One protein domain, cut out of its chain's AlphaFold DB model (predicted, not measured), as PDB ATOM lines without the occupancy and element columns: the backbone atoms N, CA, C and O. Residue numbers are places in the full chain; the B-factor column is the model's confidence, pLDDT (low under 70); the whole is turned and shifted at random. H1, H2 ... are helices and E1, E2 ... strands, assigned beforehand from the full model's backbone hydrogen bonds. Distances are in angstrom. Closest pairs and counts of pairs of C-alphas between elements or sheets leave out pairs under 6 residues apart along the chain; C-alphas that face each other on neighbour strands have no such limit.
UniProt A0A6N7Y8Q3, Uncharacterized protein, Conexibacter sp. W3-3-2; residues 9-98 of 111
ATOM      1  N   THR A   9     307.020 146.582 275.824       92.62
ATOM      2  CA  THR A   9     308.416 146.320 275.464       92.62
ATOM      3  C   THR A   9     308.521 144.929 274.857       92.62
ATOM      4  O   THR A   9     307.974 143.973 275.397       92.62
ATOM      5  N   THR A  10     309.199 144.804 273.722       95.12
ATOM      6  CA  THR A  10     309.480 143.524 273.062       95.12
ATOM      7  C   THR A  10     310.956 143.446 272.720       95.12
ATOM      8  O   THR A  10     311.503 144.342 272.081       95.12
ATOM      9  N   TYR A  11     311.586 142.355 273.121       95.62
ATOM     10  CA  TYR A  11     312.940 141.984 272.760       95.62
ATOM     11  C   TYR A  11     312.897 140.938 271.654       95.62
ATOM     12  O   TYR A  11     312.040 140.054 271.658       95.62
ATOM     13  N   ALA A  12     313.821 141.028 270.708       95.88
ATOM     14  CA  ALA A  12     313.912 140.057 269.628       95.88
ATOM     15  C   ALA A  12     315.359 139.817 269.215       95.88
ATOM     16  O   ALA A  12     316.119 140.772 269.011       95.88
ATOM     17  N   GLY A  13     315.703 138.541 269.046       94.94
ATOM     18  CA  GLY A  13     316.945 138.090 268.433       94.94
ATOM     19  C   GLY A  13     316.685 137.585 267.020       94.94
ATOM     20  O   GLY A  13     315.765 136.804 266.780       94.94
ATOM     21  N   SER A  14     317.498 138.044 266.071       94.00
ATOM     22  CA  SER A  14     317.395 137.644 264.666       94.00
ATOM     23  C   SER A  14     318.769 137.521 264.018       94.00
ATOM     24  O   SER A  14     319.685 138.282 264.342       94.00
ATOM     25  N   TYR A  15     318.893 136.577 263.086       91.25
ATOM     26  CA  TYR A  15     320.047 136.493 262.197       91.25
ATOM     27  C   TYR A  15     319.829 137.422 261.001       91.25
ATOM     28  O   TYR A  15     318.764 137.429 260.383       91.25
ATOM     29  N   VAL A  16     320.837 138.228 260.687       89.38
ATOM     30  CA  VAL A  16     320.831 139.220 259.613       89.38
ATOM     31  C   VAL A  16     322.068 139.044 258.740       89.38
ATOM     32  O   VAL A  16     323.143 138.676 259.215       89.38
ATOM     33  N   HIS A  17     321.938 139.336 257.449       86.38
ATOM     34  CA  HIS A  17     323.083 139.322 256.544       86.38
ATOM     35  C   HIS A  17     323.957 140.558 256.776       86.38
ATOM     36  O   HIS A  17     323.493 141.696 256.691       86.38
ATOM     37  N   GLY A  18     325.233 140.331 257.078       77.12
ATOM     38  CA  GLY A  18     326.249 141.371 257.138       77.12
ATOM     39  C   GLY A  18     326.618 141.885 255.748       77.12
ATOM     40  O   GLY A  18     326.493 141.176 254.750       77.12
ATOM     41  N   LEU A  19     327.121 143.121 255.693       77.00
ATOM     42  CA  LEU A  19     327.573 143.760 254.450       77.00
ATOM     43  C   LEU A  19     328.720 142.988 253.776       77.00
ATOM     44  O   LEU A  19     328.830 142.997 252.556       77.00
ATOM     45  N   ASP A  20     329.519 142.270 254.566       80.25
ATOM     46  CA  ASP A  20     330.615 141.412 254.104       80.25
ATOM     47  C   ASP A  20     330.147 140.030 253.598       80.25
ATOM     48  O   ASP A  20     330.966 139.156 253.322       80.25
ATOM     49  N   GLY A  21     328.832 139.788 253.521       77.88
ATOM     50  CA  GLY A  21     328.245 138.505 253.112       77.88
ATOM     51  C   GLY A  21     328.209 137.429 254.207       77.88
ATOM     52  O   GLY A  21     327.652 136.357 253.981       77.88
ATOM     53  N   GLY A  22     328.762 137.703 255.393       82.12
ATOM     54  CA  GLY A  22     328.690 136.819 256.563       82.12
ATOM     55  C   GLY A  22     327.388 136.968 257.359       82.12
ATOM     56  O   GLY A  22     326.747 138.017 257.327       82.12
ATOM     57  N   GLU A  23     327.002 135.933 258.104       88.06
ATOM     58  CA  GLU A  23     325.834 135.979 258.991       88.06
ATOM     59  C   GLU A  23     326.165 136.697 260.308       88.06
ATOM     60  O   GLU A  23     327.215 136.487 260.929       88.06
ATOM     61  N   ARG A  24     325.268 137.582 260.728       90.31
ATOM     62  CA  ARG A  24     325.361 138.346 261.969       90.31
ATOM     63  C   ARG A  24     324.119 138.109 262.797       90.31
ATOM     64  O   ARG A  24     323.061 137.808 262.262       90.31
ATOM     65  N   THR A  25     324.233 138.362 264.086       91.62
ATOM     66  CA  THR A  25     323.084 138.377 264.978       91.62
ATOM     67  C   THR A  25     322.818 139.793 265.445       91.62
ATOM     68  O   THR A  25     323.744 140.578 265.689       91.62
ATOM     69  N   GLN A  26     321.538 140.125 265.565       93.88
ATOM     70  CA  GLN A  26     321.078 141.383 266.118       93.88
ATOM     71  C   GLN A  26     320.040 141.128 267.205       93.88
ATOM     72  O   GLN A  26     319.033 140.456 266.975       93.88
ATOM     73  N   LEU A  27     320.292 141.718 268.371       94.75
ATOM     74  CA  LEU A  27     319.354 141.814 269.474       94.75
ATOM     75  C   LEU A  27     318.751 143.217 269.487       94.75
ATOM     76  O   LEU A  27     319.469 144.220 269.536       94.75
ATOM     77  N   THR A  28     317.429 143.285 269.469       96.06
ATOM     78  CA  THR A  28     316.683 144.544 269.456       96.06
ATOM     79  C   THR A  28     315.717 144.620 270.623       96.06
ATOM     80  O   THR A  28     315.211 143.598 271.080       96.06
ATOM     81  N   CYS A  29     315.463 145.840 271.082       95.50
ATOM     82  CA  CYS A  29     314.371 146.194 271.972       95.50
ATOM     83  C   CYS A  29     313.459 147.171 271.238       95.50
ATOM     84  O   CYS A  29     313.922 148.162 270.677       95.50
ATOM     85  N   THR A  30     312.164 146.899 271.261       95.12
ATOM     86  CA  THR A  30     311.125 147.744 270.689       95.12
ATOM     87  C   THR A  30     310.166 148.135 271.800       95.12
ATOM     88  O   THR A  30     309.614 147.262 272.463       95.12
ATOM     89  N   THR A  31     309.969 149.432 272.014       91.94
ATOM     90  CA  THR A  31     309.016 149.957 272.995       91.94
ATOM     91  C   THR A  31     307.916 150.716 272.275       91.94
ATOM     92  O   THR A  31     308.193 151.672 271.548       91.94
ATOM     93  N   SER A  32     306.672 150.318 272.512       89.38
ATOM     94  CA  SER A  32     305.485 150.980 271.978       89.38
ATOM     95  C   SER A  32     304.805 151.794 273.070       89.38
ATOM     96  O   SER A  32     304.533 151.288 274.161       89.38
ATOM     97  N   GLY A  33     304.563 153.070 272.779       82.88
ATOM     98  CA  GLY A  33     303.815 153.987 273.629       82.88
ATOM     99  C   GLY A  33     302.297 153.883 273.429       82.88
ATOM    100  O   GLY A  33     301.827 153.224 272.500       82.88
ATOM    101  N   PRO A  34     301.520 154.594 274.259       77.88
ATOM    102  CA  PRO A  34     300.058 154.533 274.255       77.88
ATOM    103  C   PRO A  34     299.469 155.202 273.003       77.88
ATOM    104  O   PRO A  34     298.378 154.857 272.565       77.88
ATOM    105  N   ASP A  35     300.228 156.121 272.400       82.12
ATOM    106  CA  ASP A  35     299.872 156.857 271.187       82.12
ATOM    107  C   ASP A  35     300.206 156.070 269.903       82.12
ATOM    108  O   ASP A  35     300.136 156.609 268.800       82.12
ATOM    109  N   GLY A  36     300.646 154.810 270.027       76.31
ATOM    110  CA  GLY A  36     301.088 153.964 268.910       76.31
ATOM    111  C   GLY A  36     302.499 154.272 268.393       76.31
ATOM    112  O   GLY A  36     303.015 153.554 267.535       76.31
ATOM    113  N   ALA A  37     303.161 155.305 268.924       85.88
ATOM    114  CA  ALA A  37     304.559 155.591 268.622       85.88
ATOM    115  C   ALA A  37     305.451 154.430 269.081       85.88
ATOM    116  O   ALA A  37     305.349 153.972 270.218       85.88
ATOM    117  N   THR A  38     306.332 153.966 268.195       89.62
ATOM    118  CA  THR A  38     307.230 152.840 268.457       89.62
ATOM    119  C   THR A  38     308.681 153.297 268.352       89.62
ATOM    120  O   THR A  38     309.065 153.914 267.357       89.62
ATOM    121  N   THR A  39     309.490 152.966 269.355       90.00
ATOM    122  CA  THR A  39     310.935 153.222 269.375       90.00
ATOM    123  C   THR A  39     311.679 151.895 269.348       90.00
ATOM    124  O   THR A  39     311.445 151.045 270.201       90.00
ATOM    125  N   GLY A  40     312.590 151.721 268.390       91.69
ATOM    126  CA  GLY A  40     313.477 150.558 268.302       91.69
ATOM    127  C   GLY A  40     314.913 150.919 268.681       91.69
ATOM    128  O   GLY A  40     315.428 151.947 268.251       91.69
ATOM    129  N   THR A  41     315.566 150.079 269.478       92.94
ATOM    130  CA  THR A  41     316.981 150.197 269.854       92.94
ATOM    131  C   THR A  41     317.688 148.867 269.627       92.94
ATOM    132  O   THR A  41     317.180 147.811 269.997       92.94
ATOM    133  N   VAL A  42     318.875 148.904 269.020       94.06
ATOM    134  CA  VAL A  42     319.757 147.733 268.936       94.06
ATOM    135  C   VAL A  42     320.520 147.628 270.252       94.06
ATOM    136  O   VAL A  42     321.302 148.518 270.575       94.06
ATOM    137  N   LEU A  43     320.290 146.555 271.009       92.62
ATOM    138  CA  LEU A  43     320.980 146.315 272.282       92.62
ATOM    139  C   LEU A  43     322.372 145.730 272.061       92.62
ATOM    140  O   LEU A  43     323.324 146.083 272.750       92.62
ATOM    141  N   ALA A  44     322.479 144.822 271.093       91.00
ATOM    142  CA  ALA A  44     323.728 144.186 270.716       91.00
ATOM    143  C   ALA A  44     323.674 143.752 269.248       91.00
ATOM    144  O   ALA A  44     322.633 143.337 268.735       91.00
ATOM    145  N   SER A  45     324.817 143.821 268.570       90.50
ATOM    146  CA  SER A  45     325.013 143.210 267.258       90.50
ATOM    147  C   SER A  45     326.429 142.668 267.156       90.50
ATOM    148  O   SER A  45     327.384 143.332 267.557       90.50
ATOM    149  N   GLY A  46     326.576 141.488 266.566       87.50
ATOM    150  CA  GLY A  46     327.876 140.854 266.395       87.50
ATOM    151  C   GLY A  46     327.860 139.753 265.341       87.50
ATOM    152  O   GLY A  46     326.805 139.450 264.778       87.50
ATOM    153  N   PRO A  47     329.028 139.160 265.044       86.69
ATOM    154  CA  PRO A  47     329.103 137.883 264.344       86.69
ATOM    155  C   PRO A  47     328.245 136.833 265.054       86.69
ATOM    156  O   PRO A  47     328.183 136.838 266.287       86.69
ATOM    157  N   ARG A  48     327.644 135.912 264.292       82.88
ATOM    158  CA  ARG A  48     326.854 134.813 264.866       82.88
ATOM    159  C   ARG A  48     327.621 134.047 265.943       82.88
ATOM    160  O   ARG A  48     327.094 133.825 267.016       82.88
ATOM    161  N   SER A  49     328.904 133.781 265.717       80.44
ATOM    162  CA  SER A  49     329.784 133.084 266.665       80.44
ATOM    163  C   SER A  49     329.993 133.773 268.023       80.44
ATOM    164  O   SER A  49     330.620 133.181 268.894       80.44
ATOM    165  N   ILE A  50     329.547 135.023 268.192       80.38
ATOM    166  CA  ILE A  50     329.697 135.804 269.433       80.38
ATOM    167  C   ILE A  50     328.344 136.063 270.103       80.38
ATOM    168  O   ILE A  50     328.265 136.147 271.325       80.38
ATOM    169  N   LEU A  51     327.288 136.238 269.312       83.81
ATOM    170  CA  LEU A  51     325.945 136.528 269.798       83.81
ATOM    171  C   LEU A  51     325.009 135.493 269.178       83.81
ATOM    172  O   LEU A  51     324.474 135.724 268.104       83.81
ATOM    173  N   ASP A  52     324.844 134.346 269.825       87.56
ATOM    174  CA  ASP A  52     323.945 133.271 269.385       87.56
ATOM    175  C   ASP A  52     323.048 132.813 270.547       87.56
ATOM    176  O   ASP A  52     323.086 133.367 271.645       87.56
ATOM    177  N   TRP A  53     322.225 131.799 270.320       92.38
ATOM    178  CA  TRP A  53     321.437 131.107 271.335       92.38
ATOM    179  C   TRP A  53     321.485 129.585 271.153       92.38
ATOM    180  O   TRP A  53     320.580 128.879 271.600       92.38
ATOM    181  N   GLU A  54     322.531 129.062 270.507       90.12
ATOM    182  CA  GLU A  54     322.715 127.614 270.346       90.12
ATOM    183  C   GLU A  54     323.166 126.956 271.648       90.12
ATOM    184  O   GLU A  54     322.666 125.890 272.010       90.12
ATOM    185  N   THR A  55     324.086 127.595 272.376       90.44
ATOM    186  CA  THR A  55     324.595 127.074 273.645       90.44
ATOM    187  C   THR A  55     324.066 127.857 274.839       90.44
ATOM    188  O   THR A  55     323.656 129.015 274.735       90.44
ATOM    189  N   THR A  56     324.122 127.246 276.023       90.00
ATOM    190  CA  THR A  56     323.791 127.920 277.287       90.00
ATOM    191  C   THR A  56     324.656 129.161 277.523       90.00
ATOM    192  O   THR A  56     324.162 130.153 278.051       90.00
ATOM    193  N   ALA A  57     325.929 129.138 277.112       89.50
ATOM    194  CA  ALA A  57     326.828 130.282 277.258       89.50
ATOM    195  C   ALA A  57     326.415 131.457 276.352       89.50
ATOM    196  O   ALA A  57     326.436 132.612 276.785       89.50
ATOM    197  N   ASP A  58     325.966 131.169 275.130       90.94
ATOM    198  CA  ASP A  58     325.488 132.206 274.211       90.94
ATOM    199  C   ASP A  58     324.155 132.791 274.700       90.94
ATOM    200  O   ASP A  58     324.006 134.010 274.820       90.94
ATOM    201  N   LYS A  59     323.227 131.918 275.128       92.69
ATOM    202  CA  LYS A  59     321.969 132.333 275.766       92.69
ATOM    203  C   LYS A  59     322.223 133.214 276.998       92.69
ATOM    204  O   LYS A  59     321.516 134.200 277.184       92.69
ATOM    205  N   ALA A  60     323.259 132.934 277.795       92.88
ATOM    206  CA  ALA A  60     323.633 133.761 278.948       92.88
ATOM    207  C   ALA A  60     324.141 135.159 278.539       92.88
ATOM    208  O   ALA A  60     323.875 136.149 279.226       92.88
ATOM    209  N   THR A  61     324.827 135.263 277.399       92.25
ATOM    210  CA  THR A  61     325.265 136.551 276.834       92.25
ATOM    211  C   THR A  61     324.062 137.392 276.405       92.25
ATOM    212  O   THR A  61     323.986 138.580 276.723       92.25
ATOM    213  N   ILE A  62     323.075 136.770 275.753       93.81
ATOM    214  CA  ILE A  62     321.815 137.436 275.400       93.81
ATOM    215  C   ILE A  62     321.035 137.844 276.649       93.81
ATOM    216  O   ILE A  62     320.599 138.992 276.735       93.81
ATOM    217  N   ALA A  63     320.893 136.940 277.621       94.69
ATOM    218  CA  ALA A  63     320.219 137.215 278.887       94.69
ATOM    219  C   ALA A  63     320.846 138.426 279.587       94.69
ATOM    220  O   ALA A  63     320.133 139.313 280.046       94.69
ATOM    221  N   THR A  64     322.180 138.523 279.575       94.88
ATOM    222  CA  THR A  64     322.906 139.672 280.130       94.88
ATOM    223  C   THR A  64     322.507 140.986 279.457       94.88
ATOM    224  O   THR A  64     322.270 141.979 280.144       94.88
ATOM    225  N   ALA A  65     322.399 141.005 278.126       93.81
ATOM    226  CA  ALA A  65     322.014 142.201 277.380       93.81
ATOM    227  C   ALA A  65     320.536 142.578 277.586       93.81
ATOM    228  O   ALA A  65     320.227 143.751 277.794       93.81
ATOM    229  N   VAL A  66     319.631 141.594 277.558       95.00
ATOM    230  CA  VAL A  66     318.189 141.809 277.759       95.00
ATOM    231  C   VAL A  66     317.902 142.277 279.182       95.00
ATOM    232  O   VAL A  66     317.298 143.332 279.361       95.00
ATOM    233  N   LEU A  67     318.360 141.537 280.195       95.12
ATOM    234  CA  LEU A  67     318.118 141.876 281.599       95.12
ATOM    235  C   LEU A  67     318.855 143.147 282.014       95.12
ATOM    236  O   LEU A  67     318.301 143.954 282.753       95.12
ATOM    237  N   GLY A  68     320.071 143.360 281.505       93.81
ATOM    238  CA  GLY A  68     320.820 144.590 281.748       93.81
ATOM    239  C   GLY A  68     320.081 145.830 281.250       93.81
ATOM    240  O   GLY A  68     320.072 146.857 281.928       93.81
ATOM    241  N   HIS A  69     319.423 145.720 280.093       94.56
ATOM    242  CA  HIS A  69     318.557 146.773 279.576       94.56
ATOM    243  C   HIS A  69     317.248 146.894 280.370       94.56
ATOM    244  O   HIS A  69     316.849 148.007 280.696       94.56
ATOM    245  N   TRP A  70     316.592 145.772 280.679       93.44
ATOM    246  CA  TRP A  70     315.294 145.747 281.357       93.44
ATOM    247  C   TRP A  70     315.359 146.302 282.780       93.44
ATOM    248  O   TRP A  70     314.639 147.241 283.073       93.44
ATOM    249  N   VAL A  71     316.248 145.766 283.623       92.06
ATOM    250  CA  VAL A  71     316.356 146.088 285.063       92.06
ATOM    251  C   VAL A  71     317.235 147.330 285.309       92.06
ATOM    252  O   VAL A  71     317.412 147.785 286.438       92.06
ATOM    253  N   GLY A  72     317.895 147.853 284.269       91.81
ATOM    254  CA  GLY A  72     318.781 149.018 284.368       91.81
ATOM    255  C   GLY A  72     320.064 148.796 285.185       91.81
ATOM    256  O   GLY A  72     320.740 149.759 285.552       91.81
ATOM    257  N   ARG A  73     320.422 147.541 285.485       91.31
ATOM    258  CA  ARG A  73     321.642 147.155 286.213       91.31
ATOM    259  C   ARG A  73     322.223 145.853 285.657       91.31
ATOM    260  O   ARG A  73     321.471 145.064 285.090       91.31
ATOM    261  N   PRO A  74     323.520 145.564 285.869       92.94
ATOM    262  CA  PRO A  74     324.072 144.253 285.548       92.94
ATOM    263  C   PRO A  74     323.290 143.138 286.271       92.94
ATOM    264  O   PRO A  74     323.136 143.230 287.496       92.94
ATOM    265  N   PRO A  75     322.789 142.114 285.557       93.69
ATOM    266  CA  PRO A  75     322.058 141.018 286.180       93.69
ATOM    267  C   PRO A  75     322.978 140.185 287.072       93.69
ATOM    268  O   PRO A  75     324.171 140.017 286.803       93.69
ATOM    269  N   SER A  76     322.414 139.659 288.154       94.81
ATOM    270  CA  SER A  76     323.093 138.705 289.021       94.81
ATOM    271  C   SER A  76     323.134 137.313 288.385       94.81
ATOM    272  O   SER A  76     322.406 137.011 287.442       94.81
ATOM    273  N   GLN A  77     323.966 136.423 288.930       94.38
ATOM    274  CA  GLN A  77     324.009 135.032 288.471       94.38
ATOM    275  C   GLN A  77     322.662 134.311 288.658       94.38
ATOM    276  O   GLN A  77     322.328 133.437 287.863       94.38
ATOM    277  N   ALA A  78     321.894 134.676 289.691       94.25
ATOM    278  CA  ALA A  78     320.557 134.133 289.909       94.25
ATOM    279  C   ALA A  78     319.595 134.575 288.797       94.25
ATOM    280  O   ALA A  78     318.950 133.718 288.201       94.25
ATOM    281  N   ASP A  79     319.600 135.868 288.449       93.88
ATOM    282  CA  ASP A  79     318.756 136.405 287.372       93.88
ATOM    283  C   ASP A  79     319.055 135.713 286.030       93.88
ATOM    284  O   ASP A  79     318.152 135.378 285.267       93.88
ATOM    285  N   LEU A  80     320.339 135.453 285.747       95.25
ATOM    286  CA  LEU A  80     320.749 134.737 284.538       95.25
ATOM    287  C   LEU A  80     320.257 133.287 284.529       95.25
ATOM    288  O   LEU A  80     319.796 132.823 283.491       95.25
ATOM    289  N   HIS A  81     320.342 132.566 285.650       94.75
ATOM    290  CA  HIS A  81     319.822 131.197 285.718       94.75
ATOM    291  C   HIS A  81     318.304 131.152 285.530       94.75
ATOM    292  O   HIS A  81     317.831 130.328 284.755       94.75
ATOM    293  N   GLU A  82     317.563 132.046 286.183       94.56
ATOM    294  CA  GLU A  82     316.102 132.117 286.065       94.56
ATOM    295  C   GLU A  82     315.671 132.457 284.633       94.56
ATOM    296  O   GLU A  82     314.802 131.799 284.073       94.56
ATOM    297  N   PHE A  83     316.358 133.391 283.969       95.50
ATOM    298  CA  PHE A  83     316.086 133.703 282.564       95.50
ATOM    299  C   PHE A  83     316.359 132.509 281.642       95.50
ATOM    300  O   PHE A  83     315.619 132.260 280.689       95.50
ATOM    301  N   LEU A  84     317.447 131.777 281.885       94.69
ATOM    302  CA  LEU A  84     317.802 130.620 281.068       94.69
ATOM    303  C   LEU A  84     316.778 129.487 281.190       94.69
ATOM    304  O   LEU A  84     316.524 128.820 280.187       94.69
ATOM    305  N   ASP A  85     316.209 129.296 282.380       92.38
ATOM    306  CA  ASP A  85     315.228 128.248 282.673       92.38
ATOM    307  C   ASP A  85     313.826 128.629 282.168       92.38
ATOM    308  O   ASP A  85     313.247 127.917 281.350       92.38
ATOM    309  N   GLU A  86     313.329 129.805 282.561       93.62
ATOM    310  CA  GLU A  86     311.929 130.203 282.349       93.62
ATOM    311  C   GLU A  86     311.665 130.836 280.974       93.62
ATOM    312  O   GLU A  86     310.528 130.860 280.503       93.62
ATOM    313  N   ILE A  87     312.698 131.391 280.326       93.81
ATOM    314  CA  ILE A  87     312.534 132.162 279.083       93.81
ATOM    315  C   ILE A  87     313.275 131.526 277.915       93.81
ATOM    316  O   ILE A  87     312.695 131.313 276.848       93.81
ATOM    317  N   ALA A  88     314.571 131.266 278.077       92.19
ATOM    318  CA  ALA A  88     315.409 130.831 276.964       92.19
ATOM    319  C   ALA A  88     315.392 129.308 276.745       92.19
ATOM    320  O   ALA A  88     316.007 128.833 275.782       92.19
ATOM    321  N   GLY A  89     314.707 128.543 277.604       87.19
ATOM    322  CA  GLY A  89     314.628 127.081 277.543       87.19
ATOM    323  C   GLY A  89     314.135 126.567 276.189       87.19
ATOM    324  O   GLY A  89     314.780 125.711 275.583       87.19
ATOM    325  N   ASP A  90     313.079 127.182 275.653       86.50
ATOM    326  CA  ASP A  90     312.444 126.787 274.387       86.50
ATOM    327  C   ASP A  90     313.066 127.427 273.134       86.50
ATOM    328  O   ASP A  90     312.618 127.180 272.013       86.50
ATOM    329  N   TRP A  91     314.093 128.272 273.279       92.31
ATOM    330  CA  TRP A  91     314.707 128.917 272.117       92.31
ATOM    331  C   TRP A  91     315.457 127.901 271.263       92.31
ATOM    332  O   TRP A  91     316.383 127.227 271.733       92.31
ATOM    333  N   VAL A  92     315.073 127.846 269.987       89.31
ATOM    334  CA  VAL A  92     315.610 126.915 268.996       89.31
ATOM    335  C   VAL A  92     316.787 127.552 268.263       89.31
ATOM    336  O   VAL A  92     316.671 128.639 267.692       89.31
ATOM    337  N   ALA A  93     317.917 126.846 268.245       86.12
ATOM    338  CA  ALA A  93     319.103 127.210 267.474       86.12
ATOM    339  C   ALA A  93     318.756 127.495 266.003       86.12
ATOM    340  O   ALA A  93     317.998 126.751 265.374       86.12
ATOM    341  N   GLY A  94     319.299 128.576 265.440       84.94
ATOM    342  CA  GLY A  94     319.051 128.919 264.039       84.94
ATOM    343  C   GLY A  94     317.653 129.487 263.748       84.94
ATOM    344  O   GLY A  94     317.365 129.781 262.591       84.94
ATOM    345  N   GLN A  95     316.792 129.681 264.756       91.00
ATOM    346  CA  GLN A  95     315.472 130.308 264.605       91.00
ATOM    347  C   GLN A  95     315.373 131.611 265.398       91.00
ATOM    348  O   GLN A  95     315.773 131.624 266.561       91.00
ATOM    349  N   PRO A  96     314.825 132.696 264.818       93.56
ATOM    350  CA  PRO A  96     314.616 133.934 265.557       93.56
ATOM    351  C   PRO A  96     313.669 133.704 266.738       93.56
ATOM    352  O   PRO A  96     312.773 132.860 266.684       93.56
ATOM    353  N   TRP A  97     313.834 134.506 267.783       94.56
ATOM    354  CA  TRP A  97     313.004 134.454 268.983       94.56
ATOM    355  C   TRP A  97     312.479 135.845 269.330       94.56
ATOM    356  O   TRP A  97     313.041 136.870 268.928       94.56
ATOM    357  N   GLN A  98     311.383 135.874 270.083       95.50
ATOM    358  CA  GLN A  98     310.788 137.090 270.622       95.50
ATOM    359  C   GLN A  98     310.435 136.879 272.090       95.50
ATOM    360  O   GLN A  98     310.074 135.777 272.498       95.50
TER     361      GLN A  98
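Overview. This is residues 9 to 98 of the 111 residues of an uncharacterized protein of Conexibacter sp. W3-3-2 (UniProt A0A6N7Y8Q3). A twisted three-stranded sheet forms a wall with helix H1 packed along one of its faces, while H2 crosses H1 on the side away from the sheet; the sheet's other face is bare of helices. After H2 the final stretch, residues 87 to 98, runs back to the sheet's edge, where residues 97 to 98 pair with residues 12 to 13 of E1. The printed part has 90 residues, with the named elements E1, E2, E3, H1 and H2 in that order, a mixed class, and the sheet order E1, E2, E3 is antiparallel throughout. The whole is compact, with a radius of gyration of the C-alphas of 13.4 A and spans of 38 by 33 by 22 A.

Along the chain. E1, residues 9 to 17, begins with C-alpha 9 at (308.416, 146.320, 275.464) and is 24.9 A long. E2, residues 23 to 32, is 28.4 A long, and E3, residues 38 to 47, is 26.8 A. H1, residues 56 to 70, measures 20.2 A. H2, residues 77 to 86, measures 14.4 A and ends with C-alpha 86 at (311.929, 130.203, 282.349).

Arrangement. The strands make a meander, each the antiparallel neighbour of the one before. In the hairpin E1 and E2, N 12 and O 28 are 2.9 A apart, within hydrogen-bond range; in the hairpin E2 and E3, N 29 and O 41 are 2.8 A apart. H1 is on the sheet, making two layers, at a height over the sheet of 9.7 A. It lies over E2 and runs along the strands, at 25 degrees to E2 on the local plane. The closest C-alphas of E3 and H1, those of Leu 43 and Ala 65, are 6.6 A apart. H1 and H2 touch, about perpendicular at 75 degrees, with their closest C-alphas, Ala 63 and Leu 80, 6.2 A apart. H2 is not on the sheet. In H1 and H2 every O i to N i+4 pair is within hydrogen-bond range.

Size, cuts and confidence. The C-alphas farthest apart, those of Asp 20 and Pro 34, are 38.9 A apart. The printed part has no cut, and no link between named elements is long. Its mean pLDDT is 90.4, and no printed residue is under 70.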